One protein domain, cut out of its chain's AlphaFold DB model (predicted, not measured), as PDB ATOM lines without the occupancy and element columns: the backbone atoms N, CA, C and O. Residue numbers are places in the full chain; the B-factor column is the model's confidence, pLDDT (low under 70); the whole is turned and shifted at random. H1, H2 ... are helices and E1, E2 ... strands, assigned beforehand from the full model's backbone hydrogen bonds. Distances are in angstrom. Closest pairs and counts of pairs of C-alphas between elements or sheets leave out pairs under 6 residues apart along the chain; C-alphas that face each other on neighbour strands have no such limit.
ATOM      1  N   ASP A  78     -39.825   0.164  38.872       83.06
ATOM      2  CA  ASP A  78     -38.433  -0.021  38.449       83.06
ATOM      3  C   ASP A  78     -37.753  -1.155  39.228       83.06
ATOM      4  O   ASP A  78     -37.043  -1.961  38.627       83.06
ATOM      5  N   ASP A  79     -38.037  -1.288  40.528       86.12
ATOM      6  CA  ASP A  79     -37.544  -2.408  41.342       86.12
ATOM      7  C   ASP A  79     -38.109  -3.743  40.853       86.12
ATOM      8  O   ASP A  79     -37.383  -4.735  40.774       86.12
ATOM      9  N   PHE A  80     -39.388  -3.766  40.461       88.75
ATOM     10  CA  PHE A  80     -39.985  -4.930  39.809       88.75
ATOM     11  C   PHE A  80     -39.241  -5.269  38.513       88.75
ATOM     12  O   PHE A  80     -38.809  -6.406  38.343       88.75
ATOM     13  N   LEU A  81     -39.056  -4.292  37.614       90.19
ATOM     14  CA  LEU A  81     -38.375  -4.494  36.331       90.19
ATOM     15  C   LEU A  81     -36.930  -4.971  36.510       90.19
ATOM     16  O   LEU A  81     -36.471  -5.819  35.742       90.19
ATOM     17  N   ALA A  82     -36.234  -4.449  37.520       91.69
ATOM     18  CA  ALA A  82     -34.897  -4.883  37.890       91.69
ATOM     19  C   ALA A  82     -34.897  -6.326  38.417       91.69
ATOM     20  O   ALA A  82     -34.048  -7.115  38.010       91.69
ATOM     21  N   ALA A  83     -35.861  -6.695  39.265       90.31
ATOM     22  CA  ALA A  83     -35.963  -8.039  39.829       90.31
ATOM     23  C   ALA A  83     -36.288  -9.105  38.773       90.31
ATOM     24  O   ALA A  83     -35.729 -10.198  38.808       90.31
ATOM     25  N   VAL A  84     -37.161  -8.798  37.809       93.12
ATOM     26  CA  VAL A  84     -37.528  -9.743  36.737       93.12
ATOM     27  C   VAL A  84     -36.563  -9.714  35.544       93.12
ATOM     28  O   VAL A  84     -36.754 -10.447  34.568       93.12
ATOM     29  N   ALA A  85     -35.520  -8.880  35.579       91.94
ATOM     30  CA  ALA A  85     -34.529  -8.813  34.513       91.94
ATOM     31  C   ALA A  85     -33.813 -10.168  34.354       91.94
ATOM     32  O   ALA A  85     -33.222 -10.692  35.290       91.94
ATOM     33  N   GLY A  86     -33.867 -10.747  33.150       87.94
ATOM     34  CA  GLY A  86     -33.288 -12.066  32.858       87.94
ATOM     35  C   GLY A  86     -34.212 -13.260  33.132       87.94
ATOM     36  O   GLY A  86     -33.873 -14.379  32.755       87.94
ATOM     37  N   HIS A  87     -35.401 -13.034  33.697       88.38
ATOM     38  CA  HIS A  87     -36.415 -14.062  33.949       88.38
ATOM     39  C   HIS A  87     -37.453 -14.104  32.821       88.38
ATOM     40  O   HIS A  87     -38.627 -13.788  32.998       88.38
ATOM     41  N   GLU A  88     -37.004 -14.450  31.612       85.00
ATOM     42  CA  GLU A  88     -37.848 -14.419  30.403       85.00
ATOM     43  C   GLU A  88     -38.569 -15.747  30.113       85.00
ATOM     44  O   GLU A  88     -39.346 -15.844  29.162       85.00
ATOM     45  N   SER A  89     -38.344 -16.767  30.942       80.62
ATOM     46  CA  SER A  89     -39.006 -18.070  30.871       80.62
ATOM     47  C   SER A  89     -39.911 -18.286  32.086       80.62
ATOM     48  O   SER A  89     -39.492 -18.025  33.211       80.62
ATOM     49  N   GLY A  90     -41.127 -18.802  31.871       84.94
ATOM     50  CA  GLY A  90     -42.007 -19.245  32.962       84.94
ATOM     51  C   GLY A  90     -41.439 -20.438  33.748       84.94
ATOM     52  O   GLY A  90     -40.388 -20.983  33.404       84.94
ATOM     53  N   GLY A  91     -42.131 -20.844  34.812       85.56
ATOM     54  CA  GLY A  91     -41.700 -21.902  35.732       85.56
ATOM     55  C   GLY A  91     -40.659 -21.454  36.761       85.56
ATOM     56  O   GLY A  91     -39.885 -22.276  37.244       85.56
ATOM     57  N   GLN A  92     -40.584 -20.152  37.049       91.81
ATOM     58  CA  GLN A  92     -39.580 -19.556  37.935       91.81
ATOM     59  C   GLN A  92     -40.230 -18.764  39.071       91.81
ATOM     60  O   GLN A  92     -41.359 -18.285  38.942       91.81
ATOM     61  N   ILE A  93     -39.479 -18.610  40.165       95.12
ATOM     62  CA  ILE A  93     -39.816 -17.755  41.304       95.12
ATOM     63  C   ILE A  93     -38.767 -16.646  41.375       95.12
ATOM     64  O   ILE A  93     -37.569 -16.922  41.421       95.12
ATOM     65  N   VAL A  94     -39.217 -15.396  41.392       95.38
ATOM     66  CA  VAL A  94     -38.389 -14.199  41.548       95.38
ATOM     67  C   VAL A  94     -38.732 -13.578  42.889       95.38
ATOM     68  O   VAL A  94     -39.891 -13.272  43.141       95.38
ATOM     69  N   ARG A  95     -37.742 -13.383  43.758       94.88
ATOM     70  CA  ARG A  95     -37.930 -12.717  45.053       94.88
ATOM     71  C   ARG A  95     -37.316 -11.327  44.987       94.88
ATOM     72  O   ARG A  95     -36.112 -11.193  44.783       94.88
ATOM     73  N   MET A  96     -38.144 -10.304  45.140       93.12
ATOM     74  CA  MET A  96     -37.691  -8.921  45.225       93.12
ATOM     75  C   MET A  96     -36.957  -8.668  46.555       93.12
ATOM     76  O   MET A  96     -37.222  -9.362  47.544       93.12
ATOM     77  N   PRO A  97     -36.041  -7.685  46.622       89.50
ATOM     78  CA  PRO A  97     -35.358  -7.335  47.868       89.50
ATOM     79  C   PRO A  97     -36.359  -6.972  48.972       89.50
ATOM     80  O   PRO A  97     -37.142  -6.051  48.789       89.50
ATOM     81  N   GLY A  98     -36.328  -7.683  50.105       85.31
ATOM     82  CA  GLY A  98     -37.267  -7.485  51.222       85.31
ATOM     83  C   GLY A  98     -38.476  -8.432  51.232       85.31
ATOM     84  O   GLY A  98     -39.262  -8.390  52.171       85.31
ATOM     85  N   ALA A  99     -38.620  -9.310  50.236       88.38
ATOM     86  CA  ALA A  99     -39.649 -10.348  50.225       88.38
ATOM     87  C   ALA A  99     -39.373 -11.430  51.290       88.38
ATOM     88  O   ALA A  99     -38.493 -12.274  51.114       88.38
ATOM     89  N   ASP A 100     -40.148 -11.426  52.375       85.12
ATOM     90  CA  ASP A 100     -39.994 -12.310  53.542       85.12
ATOM     91  C   ASP A 100     -41.062 -13.417  53.634       85.12
ATOM     92  O   ASP A 100     -41.043 -14.240  54.550       85.12
ATOM     93  N   THR A 101     -41.982 -13.473  52.668       87.38
ATOM     94  CA  THR A 101     -43.051 -14.478  52.631       87.38
ATOM     95  C   THR A 101     -42.472 -15.882  52.471       87.38
ATOM     96  O   THR A 101     -41.711 -16.163  51.530       87.38
ATOM     97  N   TYR A 102     -42.874 -16.786  53.367       88.94
ATOM     98  CA  TYR A 102     -42.490 -18.185  53.282       88.94
ATOM     99  C   TYR A 102     -43.198 -18.861  52.107       88.94
ATOM    100  O   TYR A 102     -44.421 -18.783  51.973       88.94
ATOM    101  N   LEU A 103     -42.415 -19.560  51.284       89.50
ATOM    102  CA  LEU A 103     -42.909 -20.423  50.219       89.50
ATOM    103  C   LEU A 103     -42.052 -21.692  50.148       89.50
ATOM    104  O   LEU A 103     -40.827 -21.618  50.248       89.50
ATOM    105  N   ASP A 104     -42.684 -22.836  49.908       90.38
ATOM    106  CA  ASP A 104     -42.006 -24.043  49.449       90.38
ATOM    107  C   ASP A 104     -41.734 -23.918  47.944       90.38
ATOM    108  O   ASP A 104     -42.557 -24.262  47.084       90.38
ATOM    109  N   ASP A 105     -40.551 -23.384  47.637       92.50
ATOM    110  CA  ASP A 105     -40.094 -23.139  46.273       92.50
ATOM    111  C   ASP A 105     -40.115 -24.421  45.422       92.50
ATOM    112  O   ASP A 105     -40.469 -24.366  44.246       92.50
ATOM    113  N   ALA A 106     -39.799 -25.589  45.996       91.06
ATOM    114  CA  ALA A 106     -39.793 -26.850  45.255       91.06
ATOM    115  C   ALA A 106     -41.207 -27.240  44.807       91.06
ATOM    116  O   ALA A 106     -41.412 -27.628  43.652       91.06
ATOM    117  N   THR A 107     -42.191 -27.079  45.694       88.94
ATOM    118  CA  THR A 107     -43.603 -27.326  45.387       88.94
ATOM    119  C   THR A 107     -44.127 -26.361  44.315       88.94
ATOM    120  O   THR A 107     -44.811 -26.786  43.380       88.94
ATOM    121  N   ILE A 108     -43.781 -25.074  44.392       91.88
ATOM    122  CA  ILE A 108     -44.219 -24.067  43.409       91.88
ATOM    123  C   ILE A 108     -43.543 -24.270  42.051       91.88
ATOM    124  O   ILE A 108     -44.214 -24.204  41.018       91.88
ATOM    125  N   ILE A 109     -42.239 -24.556  42.026       92.88
ATOM    126  CA  ILE A 109     -41.510 -24.873  40.789       92.88
ATOM    127  C   ILE A 109     -42.123 -26.112  40.134       92.88
ATOM    128  O   ILE A 109     -42.383 -26.099  38.934       92.88
ATOM    129  N   ALA A 110     -42.437 -27.157  40.904       90.06
ATOM    130  CA  ALA A 110     -43.114 -28.339  40.373       90.06
ATOM    131  C   ALA A 110     -44.505 -28.009  39.800       90.06
ATOM    132  O   ALA A 110     -44.867 -28.522  38.743       90.06
ATOM    133  N   ALA A 111     -45.271 -27.133  40.459       88.25
ATOM    134  CA  ALA A 111     -46.598 -26.717  40.003       88.25
ATOM    135  C   ALA A 111     -46.573 -25.818  38.755       88.25
ATOM    136  O   ALA A 111     -47.537 -25.805  37.992       88.25
ATOM    137  N   THR A 112     -45.488 -25.070  38.548       93.06
ATOM    138  CA  THR A 112     -45.320 -24.136  37.421       93.06
ATOM    139  C   THR A 112     -44.442 -24.695  36.300       93.06
ATOM    140  O   THR A 112     -44.318 -24.063  35.246       93.06
ATOM    141  N   ALA A 113     -43.862 -25.884  36.478       92.94
ATOM    142  CA  ALA A 113     -42.984 -26.521  35.508       92.94
ATOM    143  C   ALA A 113     -43.664 -26.669  34.136       92.94
ATOM    144  O   ALA A 113     -44.763 -27.205  34.013       92.94
ATOM    145  N   GLY A 114     -42.995 -26.187  33.083       92.06
ATOM    146  CA  GLY A 114     -43.499 -26.244  31.705       92.06
ATOM    147  C   GLY A 114     -44.612 -25.242  31.376       92.06
ATOM    148  O   GLY A 114     -45.109 -25.240  30.251       92.06
ATOM    149  N   THR A 115     -44.991 -24.376  32.318       93.69
ATOM    150  CA  THR A 115     -45.991 -23.321  32.105       93.69
ATOM    151  C   THR A 115     -45.327 -21.982  31.773       93.69
ATOM    152  O   THR A 115     -44.127 -21.790  31.967       93.69
ATOM    153  N   LYS A 116     -46.117 -21.012  31.299       93.50
ATOM    154  CA  LYS A 116     -45.671 -19.621  31.105       93.50
ATOM    155  C   LYS A 116     -45.903 -18.742  32.341       93.50
ATOM    156  O   LYS A 116     -46.021 -17.526  32.216       93.50
ATOM    157  N   VAL A 117     -46.000 -19.353  33.521       93.88
ATOM    158  CA  VAL A 117     -46.255 -18.647  34.780       93.88
ATOM    159  C   VAL A 117     -44.938 -18.230  35.427       93.88
ATOM    160  O   VAL A 117     -44.066 -19.069  35.631       93.88
ATOM    161  N   LEU A 118     -44.792 -16.954  35.768       94.75
ATOM    162  CA  LEU A 118     -43.689 -16.418  36.564       94.75
ATOM    163  C   LEU A 118     -44.238 -15.999  37.926       94.75
ATOM    164  O   LEU A 118     -45.137 -15.168  37.975       94.75
ATOM    165  N   VAL A 119     -43.713 -16.544  39.018       95.00
ATOM    166  CA  VAL A 119     -44.105 -16.124  40.369       95.00
ATOM    167  C   VAL A 119     -43.152 -15.030  40.833       95.00
ATOM    168  O   VAL A 119     -41.943 -15.233  40.831       95.00
ATOM    169  N   VAL A 120     -43.676 -13.879  41.240       94.06
ATOM    170  CA  VAL A 120     -42.894 -12.747  41.745       94.06
ATOM    171  C   VAL A 120     -43.316 -12.459  43.178       94.06
ATOM    172  O   VAL A 120     -44.450 -12.069  43.433       94.06
ATOM    173  N   VAL A 121     -42.397 -12.660  44.117       93.62
ATOM    174  CA  VAL A 121     -42.586 -12.386  45.540       93.62
ATOM    175  C   VAL A 121     -42.087 -10.990  45.840       93.62
ATOM    176  O   VAL A 121     -40.933 -10.657  45.577       93.62
ATOM    177  N   THR A 122     -42.975 -10.185  46.393       90.12
ATOM    178  CA  THR A 122     -42.752  -8.780  46.707       90.12
ATOM    179  C   THR A 122     -42.606  -8.596  48.220       90.12
ATOM    180  O   THR A 122     -43.103  -9.432  48.980       90.12
ATOM    181  N   PRO A 123     -41.914  -7.540  48.682       86.50
ATOM    182  CA  PRO A 123     -41.892  -7.175  50.094       86.50
ATOM    183  C   PRO A 123     -43.312  -6.955  50.619       86.50
ATOM    184  O   PRO A 123     -44.140  -6.414  49.880       86.50
ATOM    185  N   PRO A 124     -43.616  -7.371  51.859       78.94
ATOM    186  CA  PRO A 124     -44.896  -7.062  52.474       78.94
ATOM    187  C   PRO A 124     -44.981  -5.562  52.759       78.94
ATOM    188  O   PRO A 124     -43.979  -4.908  53.055       78.94
ATOM    189  N   THR A 125     -46.189  -5.018  52.713       71.38
ATOM    190  CA  THR A 125     -46.395  -3.581  52.925       71.38
ATOM    191  C   THR A 125     -46.710  -3.245  54.367       71.38
ATOM    192  O   THR A 125     -47.339  -4.037  55.071       71.38
ATOM    193  N   PRO A 126     -46.317  -2.064  54.857       65.19
ATOM    194  CA  PRO A 126     -46.904  -1.539  56.073       65.19
ATOM    195  C   PRO A 126     -48.431  -1.491  55.920       65.19
ATOM    196  O   PRO A 126     -48.980  -1.064  54.904       65.19
ATOM    197  N   LEU A 127     -49.136  -1.978  56.930       54.41
ATOM    198  CA  LEU A 127     -50.585  -1.877  57.032       54.41
ATOM    199  C   LEU A 127     -50.969  -0.387  57.062       54.41
ATOM    200  O   LEU A 127     -50.347   0.388  57.787       54.41
ATOM    201  N   GLY A 128     -51.965   0.001  56.266       52.00
ATOM    202  CA  GLY A 128     -52.402   1.397  56.137       52.00
ATOM    203  C   GLY A 128     -51.676   2.215  55.068       52.00
ATOM    204  O   GLY A 128     -52.207   3.241  54.644       52.00
ATOM    205  N   ALA A 129     -50.552   1.730  54.522       55.00
ATOM    206  CA  ALA A 129     -49.909   2.380  53.384       55.00
ATOM    207  C   ALA A 129     -50.889   2.467  52.198       55.00
ATOM    208  O   ALA A 129     -51.437   1.460  51.730       55.00
ATOM    209  N   VAL A 130     -51.117   3.686  51.689       47.06
ATOM    210  CA  VAL A 130     -51.930   3.968  50.488       47.06
ATOM    211  C   VAL A 130     -51.134   3.576  49.236       47.06
ATOM    212  O   VAL A 130     -50.842   4.362  48.343       47.06
ATOM    213  N   GLU A 131     -50.751   2.309  49.180       46.38
ATOM    214  CA  GLU A 131     -50.055   1.664  48.068       46.38
ATOM    215  C   GLU A 131     -51.057   0.992  47.115       46.38
ATOM    216  O   GLU A 131     -50.741   0.687  45.958       46.38
ATOM    217  N   LYS A 132     -52.314   0.872  47.580       48.59
ATOM    218  CA  LYS A 132     -53.476   0.330  46.864       48.59
ATOM    219  C   LYS A 132     -53.675   0.905  45.466       48.59
ATOM    220  O   LYS A 132     -54.227   0.191  44.649       48.59
ATOM    221  N   THR A 133     -53.235   2.127  45.170       43.59
ATOM    222  CA  THR A 133     -53.401   2.737  43.837       43.59
ATOM    223  C   THR A 133     -52.162   2.680  42.954       43.59
ATOM    224  O   THR A 133     -52.295   2.759  41.742       43.59
ATOM    225  N   ARG A 134     -50.949   2.565  43.509       42.88
ATOM    226  CA  ARG A 134     -49.710   2.691  42.715       42.88
ATOM    227  C   ARG A 134     -49.073   1.346  42.376       42.88
ATOM    228  O   ARG A 134     -48.464   1.216  41.322       42.88
ATOM    229  N   VAL A 135     -49.230   0.354  43.250       47.56
ATOM    230  CA  VAL A 135     -48.759  -1.019  43.016       47.56
ATOM    231  C   VAL A 135     -49.847  -1.886  42.380       47.56
ATOM    232  O   VAL A 135     -49.530  -2.744  41.562       47.56
ATOM    233  N   ARG A 136     -51.134  -1.619  42.664       48.72
ATOM    234  CA  ARG A 136     -52.245  -2.247  41.921       48.72
ATOM    235  C   ARG A 136     -52.499  -1.636  40.554       48.72
ATOM    236  O   ARG A 136     -53.154  -2.301  39.747       48.72
ATOM    237  N   ASP A 137     -51.945  -0.456  40.257       56.75
ATOM    238  CA  ASP A 137     -51.734  -0.024  38.874       56.75
ATOM    239  C   ASP A 137     -50.641  -0.913  38.268       56.75
ATOM    240  O   ASP A 137     -49.514  -0.522  37.967       56.75
ATOM    241  N   ASN A 138     -51.013  -2.185  38.123       68.25
ATOM    242  CA  ASN A 138     -50.225  -3.309  37.669       68.25
ATOM    243  C   ASN A 138     -49.824  -3.140  36.198       68.25
ATOM    244  O   ASN A 138     -49.421  -4.096  35.544       68.25
ATOM    245  N   THR A 139     -50.000  -1.948  35.630       72.38
ATOM    246  CA  THR A 139     -49.772  -1.616  34.234       72.38
ATOM    247  C   THR A 139     -48.341  -1.942  33.826       72.38
ATOM    248  O   THR A 139     -48.148  -2.495  32.743       72.38
ATOM    249  N   VAL A 140     -47.346  -1.711  34.691       81.12
ATOM    250  CA  VAL A 140     -45.944  -2.070  34.410       81.12
ATOM    251  C   VAL A 140     -45.765  -3.590  34.354       81.12
ATOM    252  O   VAL A 140     -45.261  -4.109  33.357       81.12
ATOM    253  N   GLN A 141     -46.216  -4.308  35.383       85.38
ATOM    254  CA  GLN A 141     -46.103  -5.764  35.511       85.38
ATOM    255  C   GLN A 141     -46.850  -6.463  34.373       85.38
ATOM    256  O   GLN A 141     -46.299  -7.320  33.686       85.38
ATOM    257  N   LYS A 142     -48.082  -6.023  34.115       81.62
ATOM    258  CA  LYS A 142     -48.965  -6.485  33.044       81.62
ATOM    259  C   LYS A 142     -48.362  -6.241  31.671       81.62
ATOM    260  O   LYS A 142     -48.286  -7.177  30.880       81.62
ATOM    261  N   TYR A 143     -47.921  -5.018  31.368       83.31
ATOM    262  CA  TYR A 143     -47.321  -4.706  30.069       83.31
ATOM    263  C   TYR A 143     -46.042  -5.519  29.844       83.31
ATOM    264  O   TYR A 143     -45.828  -6.072  28.762       83.31
ATOM    265  N   TRP A 144     -45.213  -5.647  30.883       88.69
ATOM    266  CA  TRP A 144     -44.001  -6.456  30.842       88.69
ATOM    267  C   TRP A 144     -44.304  -7.940  30.578       88.69
ATOM    268  O   TRP A 144     -43.668  -8.537  29.703       88.69
ATOM    269  N   ALA A 145     -45.292  -8.503  31.283       89.06
ATOM    270  CA  ALA A 145     -45.725  -9.894  31.166       89.06
ATOM    271  C   ALA A 145     -46.340 -10.180  29.789       89.06
ATOM    272  O   ALA A 145     -45.926 -11.110  29.095       89.06
ATOM    273  N   GLN A 146     -47.257  -9.314  29.344       87.00
ATOM    274  CA  GLN A 146     -47.939  -9.413  28.054       87.00
ATOM    275  C   GLN A 146     -46.947  -9.374  26.891       87.00
ATOM    276  O   GLN A 146     -47.025 -10.208  25.989       87.00
ATOM    277  N   LYS A 147     -45.968  -8.459  26.924       88.88
ATOM    278  CA  LYS A 147     -44.927  -8.353  25.889       88.88
ATOM    279  C   LYS A 147     -44.099  -9.637  25.747       88.88
ATOM    280  O   LYS A 147     -43.546  -9.889  24.679       88.88
ATOM    281  N   ARG A 148     -44.021 -10.443  26.808       91.44
ATOM    282  CA  ARG A 148     -43.271 -11.708  26.861       91.44
ATOM    283  C   ARG A 148     -44.159 -12.946  26.765       91.44
ATOM    284  O   ARG A 148     -43.650 -14.062  26.745       91.44
ATOM    285  N   GLY A 149     -45.478 -12.766  26.675       90.38
ATOM    286  CA  GLY A 149     -46.440 -13.864  26.684       90.38
ATOM    287  C   GLY A 149     -46.381 -14.698  27.966       90.38
ATOM    288  O   GLY A 149     -46.577 -15.909  27.891       90.38
ATOM    289  N   LEU A 150     -46.061 -14.068  29.100       91.44
ATOM    290  CA  LEU A 150     -46.022 -14.684  30.426       91.44
ATOM    291  C   LEU A 150     -47.263 -14.294  31.239       91.44
ATOM    292  O   LEU A 150     -47.825 -13.218  31.045       91.44
ATOM    293  N   SER A 151     -47.628 -15.146  32.195       91.31
ATOM    294  CA  SER A 151     -48.585 -14.844  33.264       91.31
ATOM    295  C   SER A 151     -47.797 -14.595  34.551       91.31
ATOM    296  O   SER A 151     -47.117 -15.500  35.028       91.31
ATOM    297  N   VAL A 152     -47.844 -13.388  35.111       91.19
ATOM    298  CA  VAL A 152     -47.066 -13.045  36.316       91.19
ATOM    299  C   VAL A 152     -47.933 -13.197  37.557       91.19
ATOM    300  O   VAL A 152     -48.830 -12.401  37.756       91.19
ATOM    301  N   VAL A 153     -47.683 -14.186  38.405       92.12
ATOM    302  CA  VAL A 153     -48.359 -14.332  39.700       92.12
ATOM    303  C   VAL A 153     -47.604 -13.514  40.738       92.12
ATOM    304  O   VAL A 153     -46.449 -13.805  41.030       92.12
ATOM    305  N   MET A 154     -48.252 -12.503  41.298       90.69
ATOM    306  CA  MET A 154     -47.686 -11.643  42.329       90.69
ATOM    307  C   MET A 154     -48.006 -12.217  43.709       90.69
ATOM    308  O   MET A 154     -49.155 -12.542  44.000       90.69
ATOM    309  N   VAL A 155     -46.992 -12.326  44.560       91.00
ATOM    310  CA  VAL A 155     -47.109 -12.733  45.964       91.00
ATOM    311  C   VAL A 155     -46.740 -11.534  46.817       91.00
ATOM    312  O   VAL A 155     -45.639 -10.995  46.695       91.00
ATOM    313  N   HIS A 156     -47.671 -11.091  47.647       86.25
ATOM    314  CA  HIS A 156     -47.551  -9.893  48.457       86.25
ATOM    315  C   HIS A 156     -47.959 -10.207  49.890       86.25
ATOM    316  O   HIS A 156     -49.146 -10.353  50.190       86.25
ATOM    317  N   GLY A 157     -46.976 -10.413  50.767       85.50
ATOM    318  CA  GLY A 157     -47.243 -11.100  52.025       85.50
ATOM    319  C   GLY A 157     -47.921 -12.444  51.734       85.50
ATOM    320  O   GLY A 157     -47.445 -13.251  50.946       85.50
ATOM    321  N   GLN A 158     -49.094 -12.663  52.311       83.88
ATOM    322  CA  GLN A 158     -49.880 -13.887  52.116       83.88
ATOM    323  C   GLN A 158     -51.004 -13.735  51.087       83.88
ATOM    324  O   GLN A 158     -51.769 -14.676  50.864       83.88
ATOM    325  N   GLU A 159     -51.128 -12.553  50.487       84.25
ATOM    326  CA  GLU A 159     -52.001 -12.308  49.347       84.25
ATOM    327  C   GLU A 159     -51.286 -12.762  48.075       84.25
ATOM    328  O   GLU A 159     -50.126 -12.426  47.833       84.25
ATOM    329  N   VAL A 160     -51.982 -13.529  47.244       85.81
ATOM    330  CA  VAL A 160     -51.488 -13.907  45.925       85.81
ATOM    331  C   VAL A 160     -52.488 -13.434  44.896       85.81
ATOM    332  O   VAL A 160     -53.676 -13.745  44.998       85.81
ATOM    333  N   TYR A 161     -52.016 -12.716  43.886       86.19
ATOM    334  CA  TYR A 161     -52.881 -12.236  42.825       86.19
ATOM    335  C   TYR A 161     -52.263 -12.362  41.438       86.19
ATOM    336  O   TYR A 161     -51.046 -12.382  41.261       86.19
ATOM    337  N   LEU A 162     -53.130 -12.448  40.432       84.31
ATOM    338  CA  LEU A 162     -52.760 -12.395  39.024       84.31
ATOM    339  C   LEU A 162     -53.174 -11.025  38.446       84.31
ATOM    340  O   LEU A 162     -54.371 -10.749  38.354       84.31
ATOM    341  N   PRO A 163     -52.226 -10.162  38.045       71.75
ATOM    342  CA  PRO A 163     -52.505  -8.898  37.390       71.75
ATOM    343  C   PRO A 163     -52.832  -9.123  35.903       71.75
ATOM    344  O   PRO A 163     -51.936  -9.304  35.078       71.75
ATOM    345  N   GLY A 164     -54.116  -9.093  35.537       63.75
ATOM    346  CA  GLY A 164     -54.580  -9.221  34.149       63.75
ATOM    347  C   GLY A 164     -55.763  -8.293  33.818       63.75
ATOM    348  O   GLY A 164     -56.530  -7.961  34.713       63.75
ATOM    349  N   PRO A 165     -55.927  -7.846  32.549       53.03
ATOM    350  CA  PRO A 165     -57.115  -7.096  32.102       53.03
ATOM    351  C   PRO A 165     -58.393  -7.937  32.147       53.03
ATOM    352  O   PRO A 165     -59.463  -7.416  32.431       53.03
ATOM    353  N   ASP A 166     -58.241  -9.226  31.854       51.53
ATOM    354  CA  ASP A 166     -59.336 -10.157  31.590       51.53
ATOM    355  C   ASP A 166     -59.442 -11.238  32.681       51.53
ATOM    356  O   ASP A 166     -60.373 -12.042  32.682       51.53
ATOM    357  N   LEU A 167     -58.459 -11.284  33.589       52.50
ATOM    358  CA  LEU A 167     -58.365 -12.250  34.674       52.50
ATOM    359  C   LEU A 167     -57.729 -11.589  35.898       52.50
ATOM    360  O   LEU A 167     -56.514 -11.401  35.947       52.50
ATOM    361  N   TYR A 168     -58.562 -11.267  36.885       61.97
ATOM    362  CA  TYR A 168     -58.130 -10.837  38.208       61.97
ATOM    363  C   TYR A 168     -58.488 -11.933  39.207       61.97
ATOM    364  O   TYR A 168     -59.638 -12.078  39.622       61.97
ATOM    365  N   VAL A 169     -57.500 -12.762  39.537       64.81
ATOM    366  CA  VAL A 169     -57.625 -13.764  40.600       64.81
ATOM    367  C   VAL A 169     -56.914 -13.192  41.804       64.81
ATOM    368  O   VAL A 169     -55.704 -13.011  41.739       64.81
ATOM    369  N   ILE A 170     -57.647 -12.925  42.881       69.38
ATOM    370  CA  ILE A 170     -57.065 -12.741  44.209       69.38
ATOM    371  C   ILE A 170     -57.341 -14.010  44.999       69.38
ATOM    372  O   ILE A 170     -58.474 -14.485  45.067       69.38
ATOM    373  N   SER A 171     -56.306 -14.534  45.629       72.00
ATOM    374  CA  SER A 171     -56.398 -15.627  46.572       72.00
ATOM    375  C   SER A 171     -55.738 -15.171  47.868       72.00
ATOM    376  O   SER A 171     -54.572 -14.781  47.906       72.00
ATOM    377  N   THR A 172     -56.525 -15.170  48.937       70.00
ATOM    378  CA  THR A 172     -56.031 -15.084  50.312       70.00
ATOM    379  C   THR A 172     -56.158 -16.463  50.952       70.00
ATOM    380  O   THR A 172     -56.812 -17.347  50.380       70.00
ATOM    381  N   PRO A 173     -55.567 -16.692  52.138       61.47
ATOM    382  CA  PRO A 173     -55.640 -17.997  52.784       61.47
ATOM    383  C   PRO A 173     -57.057 -18.579  52.905       61.47
ATOM    384  O   PRO A 173     -57.202 -19.792  52.838       61.47
ATOM    385  N   SER A 174     -58.112 -17.752  52.944       58.22
ATOM    386  CA  SER A 174     -59.521 -18.187  52.969       58.22
ATOM    387  C   SER A 174     -59.969 -19.064  51.786       58.22
ATOM    388  O   SER A 174     -61.035 -19.671  51.857       58.22
ATOM    389  N   THR A 175     -59.176 -19.166  50.718       55.62
ATOM    390  CA  THR A 175     -59.524 -19.868  49.467       55.62
ATOM    391  C   THR A 175     -59.110 -21.349  49.409       55.62
ATOM    392  O   THR A 175     -59.177 -21.963  48.347       55.62
ATOM    393  N   GLY A 176     -58.717 -21.962  50.534       51.38
ATOM    394  CA  GLY A 176     -58.396 -23.401  50.591       51.38
ATOM    395  C   GLY A 176     -57.388 -23.820  51.667       51.38
ATOM    396  O   GLY A 176     -57.157 -25.015  51.856       51.38
ATOM    397  N   VAL A 177     -56.809 -22.864  52.400       60.19
ATOM    398  CA  VAL A 177     -55.969 -23.096  53.586       60.19
ATOM    399  C   VAL A 177     -56.766 -22.670  54.812       60.19
ATOM    400  O   VAL A 177     -57.400 -21.617  54.784       60.19
ATOM    401  N   PRO A 178     -56.778 -23.415  55.923       69.56
ATOM    402  CA  PRO A 178     -57.405 -22.879  57.111       69.56
ATOM    403  C   PRO A 178     -56.611 -21.633  57.558       69.56
ATOM    404  O   PRO A 178     -55.385 -21.639  57.660       69.56
ATOM    405  N   MET A 179     -57.326 -20.513  57.708       76.62
ATOM    406  CA  MET A 179     -56.765 -19.165  57.908       76.62
ATOM    407  C   MET A 179     -55.745 -19.118  59.056       76.62
ATOM    408  O   MET A 179     -54.747 -18.405  58.976       76.62
ATOM    409  N   ARG A 180     -55.988 -19.908  60.108       80.69
ATOM    410  CA  ARG A 180     -55.119 -20.025  61.281       80.69
ATOM    411  C   ARG A 180     -53.697 -20.422  60.907       80.69
ATOM    412  O   ARG A 180     -52.749 -19.818  61.389       80.69
ATOM    413  N   GLU A 181     -53.547 -21.421  60.054       79.00
ATOM    414  CA  GLU A 181     -52.274 -22.014  59.673       79.00
ATOM    415  C   GLU A 181     -51.464 -21.015  58.883       79.00
ATOM    416  O   GLU A 181     -50.346 -20.712  59.287       79.00
ATOM    417  N   ALA A 182     -52.064 -20.460  57.831       80.44
ATOM    418  CA  ALA A 182     -51.413 -19.450  57.021       80.44
ATOM    419  C   ALA A 182     -50.971 -18.283  57.906       80.44
ATOM    420  O   ALA A 182     -49.784 -17.980  57.967       80.44
ATOM    421  N   MET A 183     -51.877 -17.674  58.673       86.00
ATOM    422  CA  MET A 183     -51.538 -16.515  59.509       86.00
ATOM    423  C   MET A 183     -50.472 -16.839  60.564       86.00
ATOM    424  O   MET A 183     -49.673 -15.977  60.921       86.00
ATOM    425  N   ARG A 184     -50.410 -18.080  61.055       86.94
ATOM    426  CA  ARG A 184     -49.412 -18.487  62.048       86.94
ATOM    427  C   ARG A 184     -48.037 -18.773  61.451       86.94
ATOM    428  O   ARG A 184     -47.037 -18.522  62.122       86.94
ATOM    429  N   THR A 185     -47.967 -19.324  60.242       85.69
ATOM    430  CA  THR A 185     -46.697 -19.740  59.621       85.69
ATOM    431  C   THR A 185     -46.149 -18.750  58.602       85.69
ATOM    432  O   THR A 185     -44.984 -18.847  58.230       85.69
ATOM    433  N   GLY A 186     -46.968 -17.811  58.128       86.06
ATOM    434  CA  GLY A 186     -46.584 -16.935  57.022       86.06
ATOM    435  C   GLY A 186     -46.533 -17.667  55.675       86.06
ATOM    436  O   GLY A 186     -46.044 -17.102  54.701       86.06
ATOM    437  N   ASP A 187     -47.014 -18.915  55.610       86.62
ATOM    438  CA  ASP A 187     -46.919 -19.772  54.429       86.62
ATOM    439  C   ASP A 187     -48.001 -19.421  53.402       86.62
ATOM    440  O   ASP A 187     -49.199 -19.512  53.688       86.62
ATOM    441  N   ALA A 188     -47.572 -19.016  52.206       87.75
ATOM    442  CA  ALA A 188     -48.451 -18.717  51.077       87.75
ATOM    443  C   ALA A 188     -48.379 -19.773  49.955       87.75
ATOM    444  O   ALA A 188     -49.001 -19.599  48.910       87.75
ATOM    445  N   THR A 189     -47.654 -20.881  50.149       88.31
ATOM    446  CA  THR A 189     -47.353 -21.886  49.111       88.31
ATOM    447  C   THR A 189     -48.599 -22.389  48.391       88.31
ATOM    448  O   THR A 189     -48.666 -22.379  47.164       88.31
ATOM    449  N   SER A 190     -49.604 -22.836  49.135       80.69
ATOM    450  CA  SER A 190     -50.853 -23.381  48.592       80.69
ATOM    451  C   SER A 190     -51.654 -22.337  47.818       80.69
ATOM    452  O   SER A 190     -52.162 -22.641  46.738       80.69
ATOM    453  N   THR A 191     -51.708 -21.107  48.329       83.62
ATOM    454  CA  THR A 191     -52.306 -19.947  47.662       83.62
ATOM    455  C   THR A 191     -51.596 -19.680  46.328       83.62
ATOM    456  O   THR A 191     -52.244 -19.547  45.290       83.62
ATOM    457  N   VAL A 192     -50.256 -19.716  46.312       88.69
ATOM    458  CA  VAL A 192     -49.452 -19.556  45.088       88.69
ATOM    459  C   VAL A 192     -49.702 -20.677  44.094       88.69
ATOM    460  O   VAL A 192     -49.942 -20.404  42.922       88.69
ATOM    461  N   VAL A 193     -49.687 -21.932  44.540       87.94
ATOM    462  CA  VAL A 193     -49.939 -23.095  43.679       87.94
ATOM    463  C   VAL A 193     -51.328 -23.022  43.052       87.94
ATOM    464  O   VAL A 193     -51.475 -23.337  41.871       87.94
ATOM    465  N   TYR A 194     -52.339 -22.600  43.814       84.56
ATOM    466  CA  TYR A 194     -53.692 -22.407  43.304       84.56
ATOM    467  C   TYR A 194     -53.723 -21.354  42.192       84.56
ATOM    468  O   TYR A 194     -54.108 -21.668  41.065       84.56
ATOM    469  N   VAL A 195     -53.246 -20.134  42.466       87.00
ATOM    470  CA  VAL A 195     -53.256 -19.043  41.477       87.00
ATOM    471  C   VAL A 195     -52.395 -19.390  40.264       87.00
ATOM    472  O   VAL A 195     -52.805 -19.136  39.136       87.00
ATOM    473  N   ALA A 196     -51.244 -20.032  40.462       89.50
ATOM    474  CA  ALA A 196     -50.371 -20.472  39.382       89.50
ATOM    475  C   ALA A 196     -51.038 -21.506  38.464       89.50
ATOM    476  O   ALA A 196     -50.950 -21.384  37.243       89.50
ATOM    477  N   LYS A 197     -51.747 -22.494  39.021       87.12
ATOM    478  CA  LYS A 197     -52.510 -23.469  38.225       87.12
ATOM    479  C   LYS A 197     -53.643 -22.798  37.453       87.12
ATOM    480  O   LYS A 197     -53.810 -23.078  36.268       87.12
ATOM    481  N   THR A 198     -54.367 -21.880  38.092       85.00
ATOM    482  CA  THR A 198     -55.423 -21.091  37.443       85.00
ATOM    483  C   THR A 198     -54.858 -20.246  36.301       85.00
ATOM    484  O   THR A 198     -55.391 -20.260  35.196       85.00
ATOM    485  N   ALA A 199     -53.723 -19.580  36.524       87.44
ATOM    486  CA  ALA A 199     -53.031 -18.783  35.516       87.44
ATOM    487  C   ALA A 199     -52.493 -19.629  34.349       87.44
ATOM    488  O   ALA A 199     -52.468 -19.155  33.217       87.44
ATOM    489  N   ALA A 200     -52.066 -20.869  34.608       88.25
ATOM    490  CA  ALA A 200     -51.599 -21.797  33.579       88.25
ATOM    491  C   ALA A 200     -52.743 -22.382  32.736       88.25
ATOM    492  O   ALA A 200     -52.547 -22.657  31.553       88.25
ATOM    493  N   ALA A 201     -53.922 -22.576  33.334       85.06
ATOM    494  CA  ALA A 201     -55.118 -23.060  32.647       85.06
ATOM    495  C   ALA A 201     -55.848 -21.959  31.857       85.06
ATOM    496  O   ALA A 201     -56.657 -22.264  30.982       85.06
ATOM    497  N   TYR A 202     -55.576 -20.688  32.161       82.69
ATOM    498  CA  TYR A 202     -56.243 -19.556  31.535       82.69
ATOM    499  C   TYR A 202     -55.903 -19.422  30.043       82.69
ATOM    500  O   TYR A 202     -54.740 -19.285  29.657       82.69
TER     501      TYR A 202
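AT A GLANCE: This is residues 78 to 202 of the 822 residues of an uncharacterized protein of Antricoccus suffuscus (UniProt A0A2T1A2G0). A twisted five-stranded sheet forms the core, with the long helix H5 covering one face, H2 side by side with H5, and H3 over the opposite face. H1 grazes the sheet near E1 and E2, H4 sits off the sheet, and residues 126 to 135 stick out as a free loop. The 125 printed residues hold five named helices and five named strands in the order H1 E1 H2 E2 H3 E3 E4 E5 H4 H5; the sheet is mixed, in the order E1 E2 E3 E4 E5, and the class is mixed, helices and strands. The whole is compact, with a radius of gyration of the C-alphas of 13.4 A and spans of 39 by 34 by 27 A.

IN THESE COORDINATES: The sheet's strands are E1, residues 92 to 95, E2, residues 117 to 122, 15.9 A long, E3, residues 151 to 156, 16.0 A long, E4, residues 159 to 162, and E5, residues 169 to 171. C-alpha 151, where E3 begins, is at (-48.585, -14.844, 33.264). H5, residues 189 to 201, is 18.2 A long and ends with C-alpha 201 at (-55.118, -23.060, 32.647). H3, residues 139 to 148, is 14.1 A long. The shorter helices are H2, residues 105 to 112, H4, residues 179 to 185, and H1, residues 78 to 83, which begins with C-alpha 78 at (-38.433, -0.021, 38.449).

HOW THE PARTS SIT: E1 and E2 are parallel, with N 94 and O 119 2.8 A apart, and E2 and E3 are parallel, with N 120 and O 153 2.8 A apart, within hydrogen-bond range. E3, E4 and E5 form a meander, each strand the antiparallel neighbour of the one before, in two hairpins; N 154 and O 161 are 2.8 A apart, and N 162 and O 169 2.9 A. E1, H2, E2 and E2, H3, E3 are strand-helix-strand units, a helix between two parallel neighbour strands, with a left-handed and a right-handed crossover. H5 is on the sheet over E3 and E4 at a height of 7.3 A; its closest C-alphas to E4 are Val 192 and Val 160, 6.1 A. H2 and H5 touch at a shallow tilt of 19 degrees, the same way, closest at the C-alphas of Ile 108 and Val 193, 5.8 A. H3 is over E3 on the opposite face from H5, at a height of 9.9 A. H4 is not on the sheet and is apart from H5. In the five helices every O i to N i+4 pair is within hydrogen-bond range.

THE WHOLE: The C-alphas farthest apart, of Lys 147 and Arg 180, are 38.6 A apart. The printed part has no cut. The link from E2 to H3 is long, with 16 residues. The mean pLDDT of the printed part is 80.7; it is under 70 in residues 126 to 138, 164 to 170 and 173 to 178.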